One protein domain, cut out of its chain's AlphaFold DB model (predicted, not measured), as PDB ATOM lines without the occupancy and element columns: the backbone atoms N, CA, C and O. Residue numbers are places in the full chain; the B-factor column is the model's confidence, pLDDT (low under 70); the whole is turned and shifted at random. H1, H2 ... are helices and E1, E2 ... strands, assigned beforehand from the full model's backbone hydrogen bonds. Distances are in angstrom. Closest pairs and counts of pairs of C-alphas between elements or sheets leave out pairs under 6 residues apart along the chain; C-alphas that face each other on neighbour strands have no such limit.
ATOM      1  N   ILE A   7      34.596   9.350 -50.798       88.81
ATOM      2  CA  ILE A   7      33.600   9.938 -51.681       88.81
ATOM      3  C   ILE A   7      33.057   8.848 -52.602       88.81
ATOM      4  O   ILE A   7      33.785   7.941 -53.019       88.81
ATOM      5  N   LYS A   8      31.762   8.920 -52.906       87.88
ATOM      6  CA  LYS A   8      31.135   8.027 -53.878       87.88
ATOM      7  C   LYS A   8      31.670   8.373 -55.265       87.88
ATOM      8  O   LYS A   8      31.458   9.492 -55.720       87.88
ATOM      9  N   GLN A   9      32.343   7.434 -55.924       86.69
ATOM     10  CA  GLN A   9      32.819   7.628 -57.293       86.69
ATOM     11  C   GLN A   9      31.824   7.065 -58.305       86.69
ATOM     12  O   GLN A   9      31.359   7.791 -59.173       86.69
ATOM     13  N   ASP A  10      31.487   5.783 -58.184       80.69
ATOM     14  CA  ASP A  10      30.651   5.101 -59.168       80.69
ATOM     15  C   ASP A  10      29.808   4.004 -58.512       80.69
ATOM     16  O   ASP A  10      30.190   3.434 -57.488       80.69
ATOM     17  N   CYS A  11      28.639   3.717 -59.078       80.50
ATOM     18  CA  CYS A  11      27.786   2.628 -58.623       80.50
ATOM     19  C   CYS A  11      27.822   1.493 -59.643       80.50
ATOM     20  O   CYS A  11      27.197   1.576 -60.697       80.50
ATOM     21  N   ASN A  12      28.468   0.382 -59.289       76.19
ATOM     22  CA  ASN A  12      28.423  -0.812 -60.113       76.19
ATOM     23  C   ASN A  12      27.119  -1.574 -59.836       76.19
ATOM     24  O   ASN A  12      27.052  -2.435 -58.952       76.19
ATOM     25  N   CYS A  13      26.075  -1.251 -60.604       71.25
ATOM     26  CA  CYS A  13      24.756  -1.877 -60.494       71.25
ATOM     27  C   CYS A  13      24.811  -3.402 -60.685       71.25
ATOM     28  O   CYS A  13      24.101  -4.129 -59.993       71.25
ATOM     29  N   THR A  14      25.700  -3.896 -61.551       72.69
ATOM     30  CA  THR A  14      25.865  -5.328 -61.842       72.69
ATOM     31  C   THR A  14      26.416  -6.103 -60.646       72.69
ATOM     32  O   THR A  14      26.000  -7.230 -60.391       72.69
ATOM     33  N   LYS A  15      27.333  -5.501 -59.879       69.75
ATOM     34  CA  LYS A  15      27.938  -6.114 -58.684       69.75
ATOM     35  C   LYS A  15      27.265  -5.706 -57.372       69.75
ATOM     36  O   LYS A  15      27.723  -6.128 -56.314       69.75
ATOM     37  N   ARG A  16      26.207  -4.882 -57.422       71.69
ATOM     38  CA  ARG A  16      25.539  -4.289 -56.243       71.69
ATOM     39  C   ARG A  16      26.520  -3.625 -55.262       71.69
ATOM     40  O   ARG A  16      26.278  -3.595 -54.059       71.69
ATOM     41  N   ALA A  17      27.620  -3.082 -55.777       76.69
ATOM     42  CA  ALA A  17      28.683  -2.482 -54.980       76.69
ATOM     43  C   ALA A  17      28.933  -1.048 -55.444       76.69
ATOM     44  O   ALA A  17      28.893  -0.748 -56.637       76.69
ATOM     45  N   THR A  18      29.191  -0.153 -54.494       84.88
ATOM     46  CA  THR A  18      29.586   1.224 -54.787       84.88
ATOM     47  C   THR A  18      31.102   1.333 -54.677       84.88
ATOM     48  O   THR A  18      31.704   0.776 -53.759       84.88
ATOM     49  N   ILE A  19      31.714   2.021 -55.637       89.38
ATOM     50  CA  ILE A  19      33.127   2.376 -55.603       89.38
ATOM     51  C   ILE A  19      33.259   3.632 -54.751       89.38
ATOM     52  O   ILE A  19      32.754   4.703 -55.099       89.38
ATOM     53  N   TRP A  20      33.953   3.478 -53.637       89.81
ATOM     54  CA  TRP A  20      34.282   4.531 -52.700       89.81
ATOM     55  C   TRP A  20      35.753   4.871 -52.857       89.81
ATOM     56  O   TRP A  20      36.590   3.976 -52.813       89.81
ATOM     57  N   VAL A  21      36.083   6.148 -53.025       91.06
ATOM     58  CA  VAL A  21      37.477   6.593 -53.152       91.06
ATOM     59  C   VAL A  21      37.808   7.550 -52.028       91.06
ATOM     60  O   VAL A  21      37.076   8.508 -51.802       91.06
ATOM     61  N   CYS A  22      38.891   7.302 -51.298       90.56
ATOM     62  CA  CYS A  22      39.347   8.234 -50.278       90.56
ATOM     63  C   CYS A  22      39.803   9.537 -50.947       90.56
ATOM     64  O   CYS A  22      40.712   9.515 -51.772       90.56
ATOM     65  N   LYS A  23      39.245  10.678 -50.533       90.12
ATOM     66  CA  LYS A  23      39.604  12.017 -51.032       90.12
ATOM     67  C   LYS A  23      41.088  12.370 -50.836       90.12
ATOM     68  O   LYS A  23      41.584  13.281 -51.487       90.12
ATOM     69  N   TYR A  24      41.780  11.685 -49.925       90.56
ATOM     70  CA  TYR A  24      43.144  12.024 -49.518       90.56
ATOM     71  C   TYR A  24      44.222  11.092 -50.070       90.56
ATOM     72  O   TYR A  24      45.228  11.559 -50.581       90.56
ATOM     73  N   CYS A  25      44.048   9.778 -49.926       90.12
ATOM     74  CA  CYS A  25      45.048   8.785 -50.344       90.12
ATOM     75  C   CYS A  25      44.628   7.990 -51.581       90.12
ATOM     76  O   CYS A  25      45.311   7.038 -51.937       90.12
ATOM     77  N   GLU A  26      43.472   8.313 -52.169       90.88
ATOM     78  CA  GLU A  26      42.935   7.691 -53.387       90.88
ATOM     79  C   GLU A  26      42.686   6.173 -53.298       90.88
ATOM     80  O   GLU A  26      42.316   5.536 -54.286       90.88
ATOM     81  N   THR A  27      42.809   5.588 -52.100       90.25
ATOM     82  CA  THR A  27      42.430   4.200 -51.816       90.25
ATOM     83  C   THR A  27      40.984   3.966 -52.227       90.25
ATOM     84  O   THR A  27      40.104   4.768 -51.898       90.25
ATOM     85  N   LYS A  28      40.748   2.856 -52.929       89.56
ATOM     86  CA  LYS A  28      39.433   2.475 -53.440       89.56
ATOM     87  C   LYS A  28      38.878   1.298 -52.651       89.56
ATOM     88  O   LYS A  28      39.545   0.278 -52.531       89.56
ATOM     89  N   GLU A  29      37.642   1.423 -52.195       88.12
ATOM     90  CA  GLU A  29      36.886   0.362 -51.534       88.12
ATOM     91  C   GLU A  29      35.628   0.042 -52.346       88.12
ATOM     92  O   GLU A  29      34.907   0.935 -52.791       88.12
ATOM     93  N   TYR A  30      35.355  -1.248 -52.534       87.69
ATOM     94  CA  TYR A  30      34.197  -1.736 -53.286       87.69
ATOM     95  C   TYR A  30      33.188  -2.335 -52.318       87.69
ATOM     96  O   TYR A  30      33.243  -3.530 -52.032       87.69
ATOM     97  N   ARG A  31      32.290  -1.506 -51.781       86.06
ATOM     98  CA  ARG A  31      31.366  -1.915 -50.712       86.06
ATOM     99  C   ARG A  31      30.016  -1.217 -50.789       86.06
ATOM    100  O   ARG A  31      29.839  -0.226 -51.503       86.06
ATOM    101  N   SER A  32      29.044  -1.723 -50.037       84.50
ATOM    102  CA  SER A  32      27.782  -1.018 -49.823       84.50
ATOM    103  C   SER A  32      27.965   0.224 -48.936       84.50
ATOM    104  O   SER A  32      28.963   0.384 -48.230       84.50
ATOM    105  N   LEU A  33      26.966   1.113 -48.942       82.25
ATOM    106  CA  LEU A  33      26.956   2.318 -48.106       82.25
ATOM    107  C   LEU A  33      27.047   2.001 -46.601       82.25
ATOM    108  O   LEU A  33      27.629   2.769 -45.844       82.25
ATOM    109  N   GLN A  34      26.454   0.897 -46.145       82.56
ATOM    110  CA  GLN A  34      26.470   0.542 -44.721       82.56
ATOM    111  C   GLN A  34      27.835   0.014 -44.279       82.56
ATOM    112  O   GLN A  34      28.272   0.312 -43.171       82.56
ATOM    113  N   GLU A  35      28.510  -0.734 -45.148       85.56
ATOM    114  CA  GLU A  35      29.833  -1.289 -44.871       85.56
ATOM    115  C   GLU A  35      30.911  -0.204 -44.843       85.56
ATOM    116  O   GLU A  35      31.749  -0.206 -43.946       85.56
ATOM    117  N   ILE A  36      30.871   0.760 -45.773       86.06
ATOM    118  CA  ILE A  36      31.865   1.846 -45.806       86.06
ATOM    119  C   ILE A  36      31.716   2.817 -44.620       86.06
ATOM    120  O   ILE A  36      32.697   3.392 -44.158       86.06
ATOM    121  N   LYS A  37      30.493   2.970 -44.088       82.81
ATOM    122  CA  LYS A  37      30.199   3.729 -42.858       82.81
ATOM    123  C   LYS A  37      30.669   3.030 -41.586       82.81
ATOM    124  O   LYS A  37      30.596   3.613 -40.508       82.81
ATOM    125  N   ARG A  38      31.017   1.748 -41.681       82.62
ATOM    126  CA  ARG A  38      31.317   0.894 -40.536       82.62
ATOM    127  C   ARG A  38      32.570   0.076 -40.803       82.62
ATOM    128  O   ARG A  38      32.566  -1.148 -40.674       82.62
ATOM    129  N   LEU A  39      33.657   0.759 -41.148       83.75
ATOM    130  CA  LEU A  39      34.927   0.079 -41.352       83.75
ATOM    131  C   LEU A  39      35.607  -0.240 -40.014       83.75
ATOM    132  O   LEU A  39      35.576   0.580 -39.090       83.75
ATOM    133  N   PRO A  40      36.235  -1.420 -39.895       82.69
ATOM    134  CA  PRO A  40      37.065  -1.747 -38.747       82.69
ATOM    135  C   PRO A  40      38.334  -0.873 -38.726       82.69
ATOM    136  O   PRO A  40      38.743  -0.358 -39.771       82.69
ATOM    137  N   PRO A  41      38.995  -0.726 -37.563       81.50
ATOM    138  CA  PRO A  41      40.122   0.191 -37.381       81.50
ATOM    139  C   PRO A  41      41.228   0.069 -38.434       81.50
ATOM    140  O   PRO A  41      41.710   1.083 -38.931       81.50
ATOM    141  N   HIS A  42      41.594  -1.158 -38.815       81.38
ATOM    142  CA  HIS A  42      42.668  -1.422 -39.776       81.38
ATOM    143  C   HIS A  42      42.312  -1.052 -41.219       81.38
ATOM    144  O   HIS A  42      43.206  -0.767 -42.002       81.38
ATOM    145  N   GLN A  43      41.025  -1.059 -41.580       84.06
ATOM    146  CA  GLN A  43      40.542  -0.651 -42.911       84.06
ATOM    147  C   GLN A  43      40.129   0.819 -42.952       84.06
ATOM    148  O   GLN A  43      40.037   1.405 -44.022       84.06
ATOM    149  N   ALA A  44      39.849   1.407 -41.791       85.19
ATOM    150  CA  ALA A  44      39.520   2.813 -41.659       85.19
ATOM    151  C   ALA A  44      40.768   3.708 -41.638       85.19
ATOM    152  O   ALA A  44      40.633   4.912 -41.848       85.19
ATOM    153  N   GLU A  45      41.959   3.164 -41.370       87.69
ATOM    154  CA  GLU A  45      43.186   3.942 -41.196       87.69
ATOM    155  C   GLU A  45      43.726   4.525 -42.507       87.69
ATOM    156  O   GLU A  45      44.125   3.808 -43.414       87.69
ATOM    157  N   CYS A  46      43.840   5.854 -42.557       88.25
ATOM    158  CA  CYS A  46      44.433   6.562 -43.684       88.25
ATOM    159  C   CYS A  46      45.842   7.063 -43.350       88.25
ATOM    160  O   CYS A  46      46.048   7.759 -42.353       88.25
ATOM    161  N   SER A  47      46.802   6.792 -44.237       85.88
ATOM    162  CA  SER A  47      48.192   7.252 -44.100       85.88
ATOM    163  C   SER A  47      48.397   8.729 -44.474       85.88
ATOM    164  O   SER A  47      49.449   9.299 -44.190       85.88
ATOM    165  N   HIS A  48      47.418   9.372 -45.122       88.25
ATOM    166  CA  HIS A  48      47.574  10.736 -45.626       88.25
ATOM    167  C   HIS A  48      47.543  11.773 -44.496       88.25
ATOM    168  O   HIS A  48      46.668  11.751 -43.628       88.25
ATOM    169  N   GLN A  49      48.462  12.744 -44.527       85.75
ATOM    170  CA  GLN A  49      48.590  13.696 -43.424       85.75
ATOM    171  C   GLN A  49      47.447  14.722 -43.327       85.75
ATOM    172  O   GLN A  49      47.155  15.238 -42.256       85.75
ATOM    173  N   GLY A  50      46.763  14.999 -44.431       84.25
ATOM    174  CA  GLY A  50      45.577  15.860 -44.454       84.25
ATOM    175  C   GLY A  50      44.265  15.165 -44.076       84.25
ATOM    176  O   GLY A  50      43.234  15.828 -44.042       84.25
ATOM    177  N   ALA A  51      44.274  13.848 -43.836       86.31
ATOM    178  CA  ALA A  51      43.053  13.105 -43.539       86.31
ATOM    179  C   ALA A  51      42.500  13.450 -42.140       86.31
ATOM    180  O   ALA A  51      43.287  13.736 -41.223       86.31
ATOM    181  N   PRO A  52      41.167  13.409 -41.951       83.88
ATOM    182  CA  PRO A  52      40.542  13.748 -40.684       83.88
ATOM    183  C   PRO A  52      41.041  12.831 -39.574       83.88
ATOM    184  O   PRO A  52      41.226  11.619 -39.741       83.88
ATOM    185  N   GLN A  53      41.261  13.422 -38.407       84.38
ATOM    186  CA  GLN A  53      41.571  12.646 -37.223       84.38
ATOM    187  C   GLN A  53      40.289  11.981 -36.727       84.38
ATOM    188  O   GLN A  53      39.239  12.617 -36.669       84.38
ATOM    189  N   ALA A  54      40.361  10.692 -36.400       79.31
ATOM    190  CA  ALA A  54      39.213  10.014 -35.816       79.31
ATOM    191  C   ALA A  54      38.865  10.667 -34.470       79.31
ATOM    192  O   ALA A  54      39.757  10.875 -33.637       79.31
ATOM    193  N   SER A  55      37.582  10.974 -34.274       77.06
ATOM    194  CA  SER A  55      37.080  11.602 -33.048       77.06
ATOM    195  C   SER A  55      37.352  10.709 -31.838       77.06
ATOM    196  O   SER A  55      37.495   9.492 -31.979       77.06
ATOM    197  N   HIS A  56      37.411  11.282 -30.634       72.81
ATOM    198  CA  HIS A  56      37.706  10.504 -29.427       72.81
ATOM    199  C   HIS A  56      36.658   9.399 -29.190       72.81
ATOM    200  O   HIS A  56      37.032   8.252 -28.956       72.81
ATOM    201  N   ASP A  57      35.374   9.703 -29.404       73.50
ATOM    202  CA  ASP A  57      34.267   8.738 -29.376       73.50
ATOM    203  C   ASP A  57      34.398   7.617 -30.411       73.50
ATOM    204  O   ASP A  57      34.130   6.456 -30.113       73.50
ATOM    205  N   GLU A  58      34.826   7.937 -31.634       73.50
ATOM    206  CA  GLU A  58      35.018   6.936 -32.689       73.50
ATOM    207  C   GLU A  58      36.221   6.043 -32.395       73.50
ATOM    208  O   GLU A  58      36.158   4.837 -32.609       73.50
ATOM    209  N   ARG A  59      37.303   6.612 -31.856       71.94
ATOM    210  CA  ARG A  59      38.477   5.848 -31.416       71.94
ATOM    211  C   ARG A  59      38.127   4.925 -30.257       71.94
ATOM    212  O   ARG A  59      38.557   3.776 -30.262       71.94
ATOM    213  N   PHE A  60      37.334   5.404 -29.302       74.75
ATOM    214  CA  PHE A  60      36.864   4.604 -28.175       74.75
ATOM    215  C   PHE A  60      35.945   3.469 -28.638       74.75
ATOM    216  O   PHE A  60      36.148   2.315 -28.264       74.75
ATOM    217  N   LYS A  61      34.997   3.763 -29.539       71.31
ATOM    218  CA  LYS A  61      34.160   2.743 -30.184       71.31
ATOM    219  C   LYS A  61      35.002   1.734 -30.954       71.31
ATOM    220  O   LYS A  61      34.819   0.544 -30.750       71.31
ATOM    221  N   GLY A  62      35.941   2.182 -31.784       66.88
ATOM    222  CA  GLY A  62      36.844   1.314 -32.541       66.88
ATOM    223  C   GLY A  62      37.709   0.415 -31.653       66.88
ATOM    224  O   GLY A  62      37.947  -0.736 -31.999       66.88
ATOM    225  N   PHE A  63      38.124   0.905 -30.481       65.56
ATOM    226  CA  PHE A  63      38.897   0.130 -29.508       65.56
ATOM    227  C   PHE A  63      38.071  -0.975 -28.827       65.56
ATOM    228  O   PHE A  63      38.587  -2.056 -28.568       65.56
ATOM    229  N   LEU A  64      36.774  -0.750 -28.605       71.69
ATOM    230  CA  LEU A  64      35.834  -1.745 -28.066       71.69
ATOM    231  C   LEU A  64      35.298  -2.725 -29.135       71.69
ATOM    232  O   LEU A  64      34.272  -3.367 -28.925       71.69
ATOM    233  N   GLY A  65      35.962  -2.829 -30.293       62.44
ATOM    234  CA  GLY A  65      35.527  -3.671 -31.416       62.44
ATOM    235  C   GLY A  65      34.469  -3.029 -32.323       62.44
ATOM    236  O   GLY A  65      33.813  -3.718 -33.101       62.44
TER     237      GLY A  65
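This is residues 7 to 65 of the 76 residues of an uncharacterized protein of Desulfocurvibacter africanus subsp. africanus str. Walvis Bay (UniProt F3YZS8). A small meander sheet of three strands makes one end of this elongated domain and the helix H3 makes the other, with two very short helices, H1 and H2, between them along the longest axis. H1 only grazes the sheet, and between H2 and H3 a long loop, residues 45 to 55, runs out and folds back. The printed part has 59 residues, with named elements in the order E1, E2, E3, H1, H2, H3; the sheet's order is E1, E2, E3, all antiparallel, and the class is mixed, helices and strands. The whole is only just loose, close to compact, with a radius of gyration of the C-alphas of 12.6 A, and the C-alphas span 37 by 25 by 14 A, only just elongated.

Begin with E1, residues 7 to 12, and E2, residues 17 to 22, antiparallel neighbours in a hairpin, their directions at 155 degrees. Look there for N 9 and O 19, 2.9 A apart, and N 19 and O 10, 2.8 A apart, both within hydrogen-bond range. E3, residues 28 to 31, forms a hairpin with E2, antiparallel at 149 degrees; N 20 and O 29 are within hydrogen-bond range at 2.8 A. The three make a meander, each strand the antiparallel neighbour of the one before, with E1 and E3 as edge strands. H1, residues 33 to 36, is on the sheet but only grazes it; its closest C-alphas to E2 are those of Leu 33 and Thr 18, 7.3 A apart. H2, residues 41 to 44, is not on the sheet and is apart from H1. H3, residues 56 to 63, is not on the sheet either; it is close to H2 but not clearly touching, the closest C-alphas being those of Pro 41 and Gly 62, 6.0 A apart. In H3 every O i to N i+4 pair is within hydrogen-bond range, while H1 and H2 are too short for such a pair.

Find C-alpha 7 at (33.600, 9.938, -51.681); from there E1 runs 14.6 A to C-alpha 12. E2 covers 15.8 A and E3 9.6 A, ending at C-alpha 31 at (31.366, -1.915, -50.712). H1 spans 5.4 A and H2 5.1 A. H3 runs 10.4 A from C-alpha 56 to C-alpha 63 at (38.897, 0.130, -29.508).

The two C-alphas farthest apart are those of Thr 14 and His 56, at 38.0 A. The printed part has no cut; its one long link is H2 to H3, with 11 residues, and the other links are tight. The mean pLDDT of the printed part is 81.9, and residues 15, 62 to 63 and 65 are under 70.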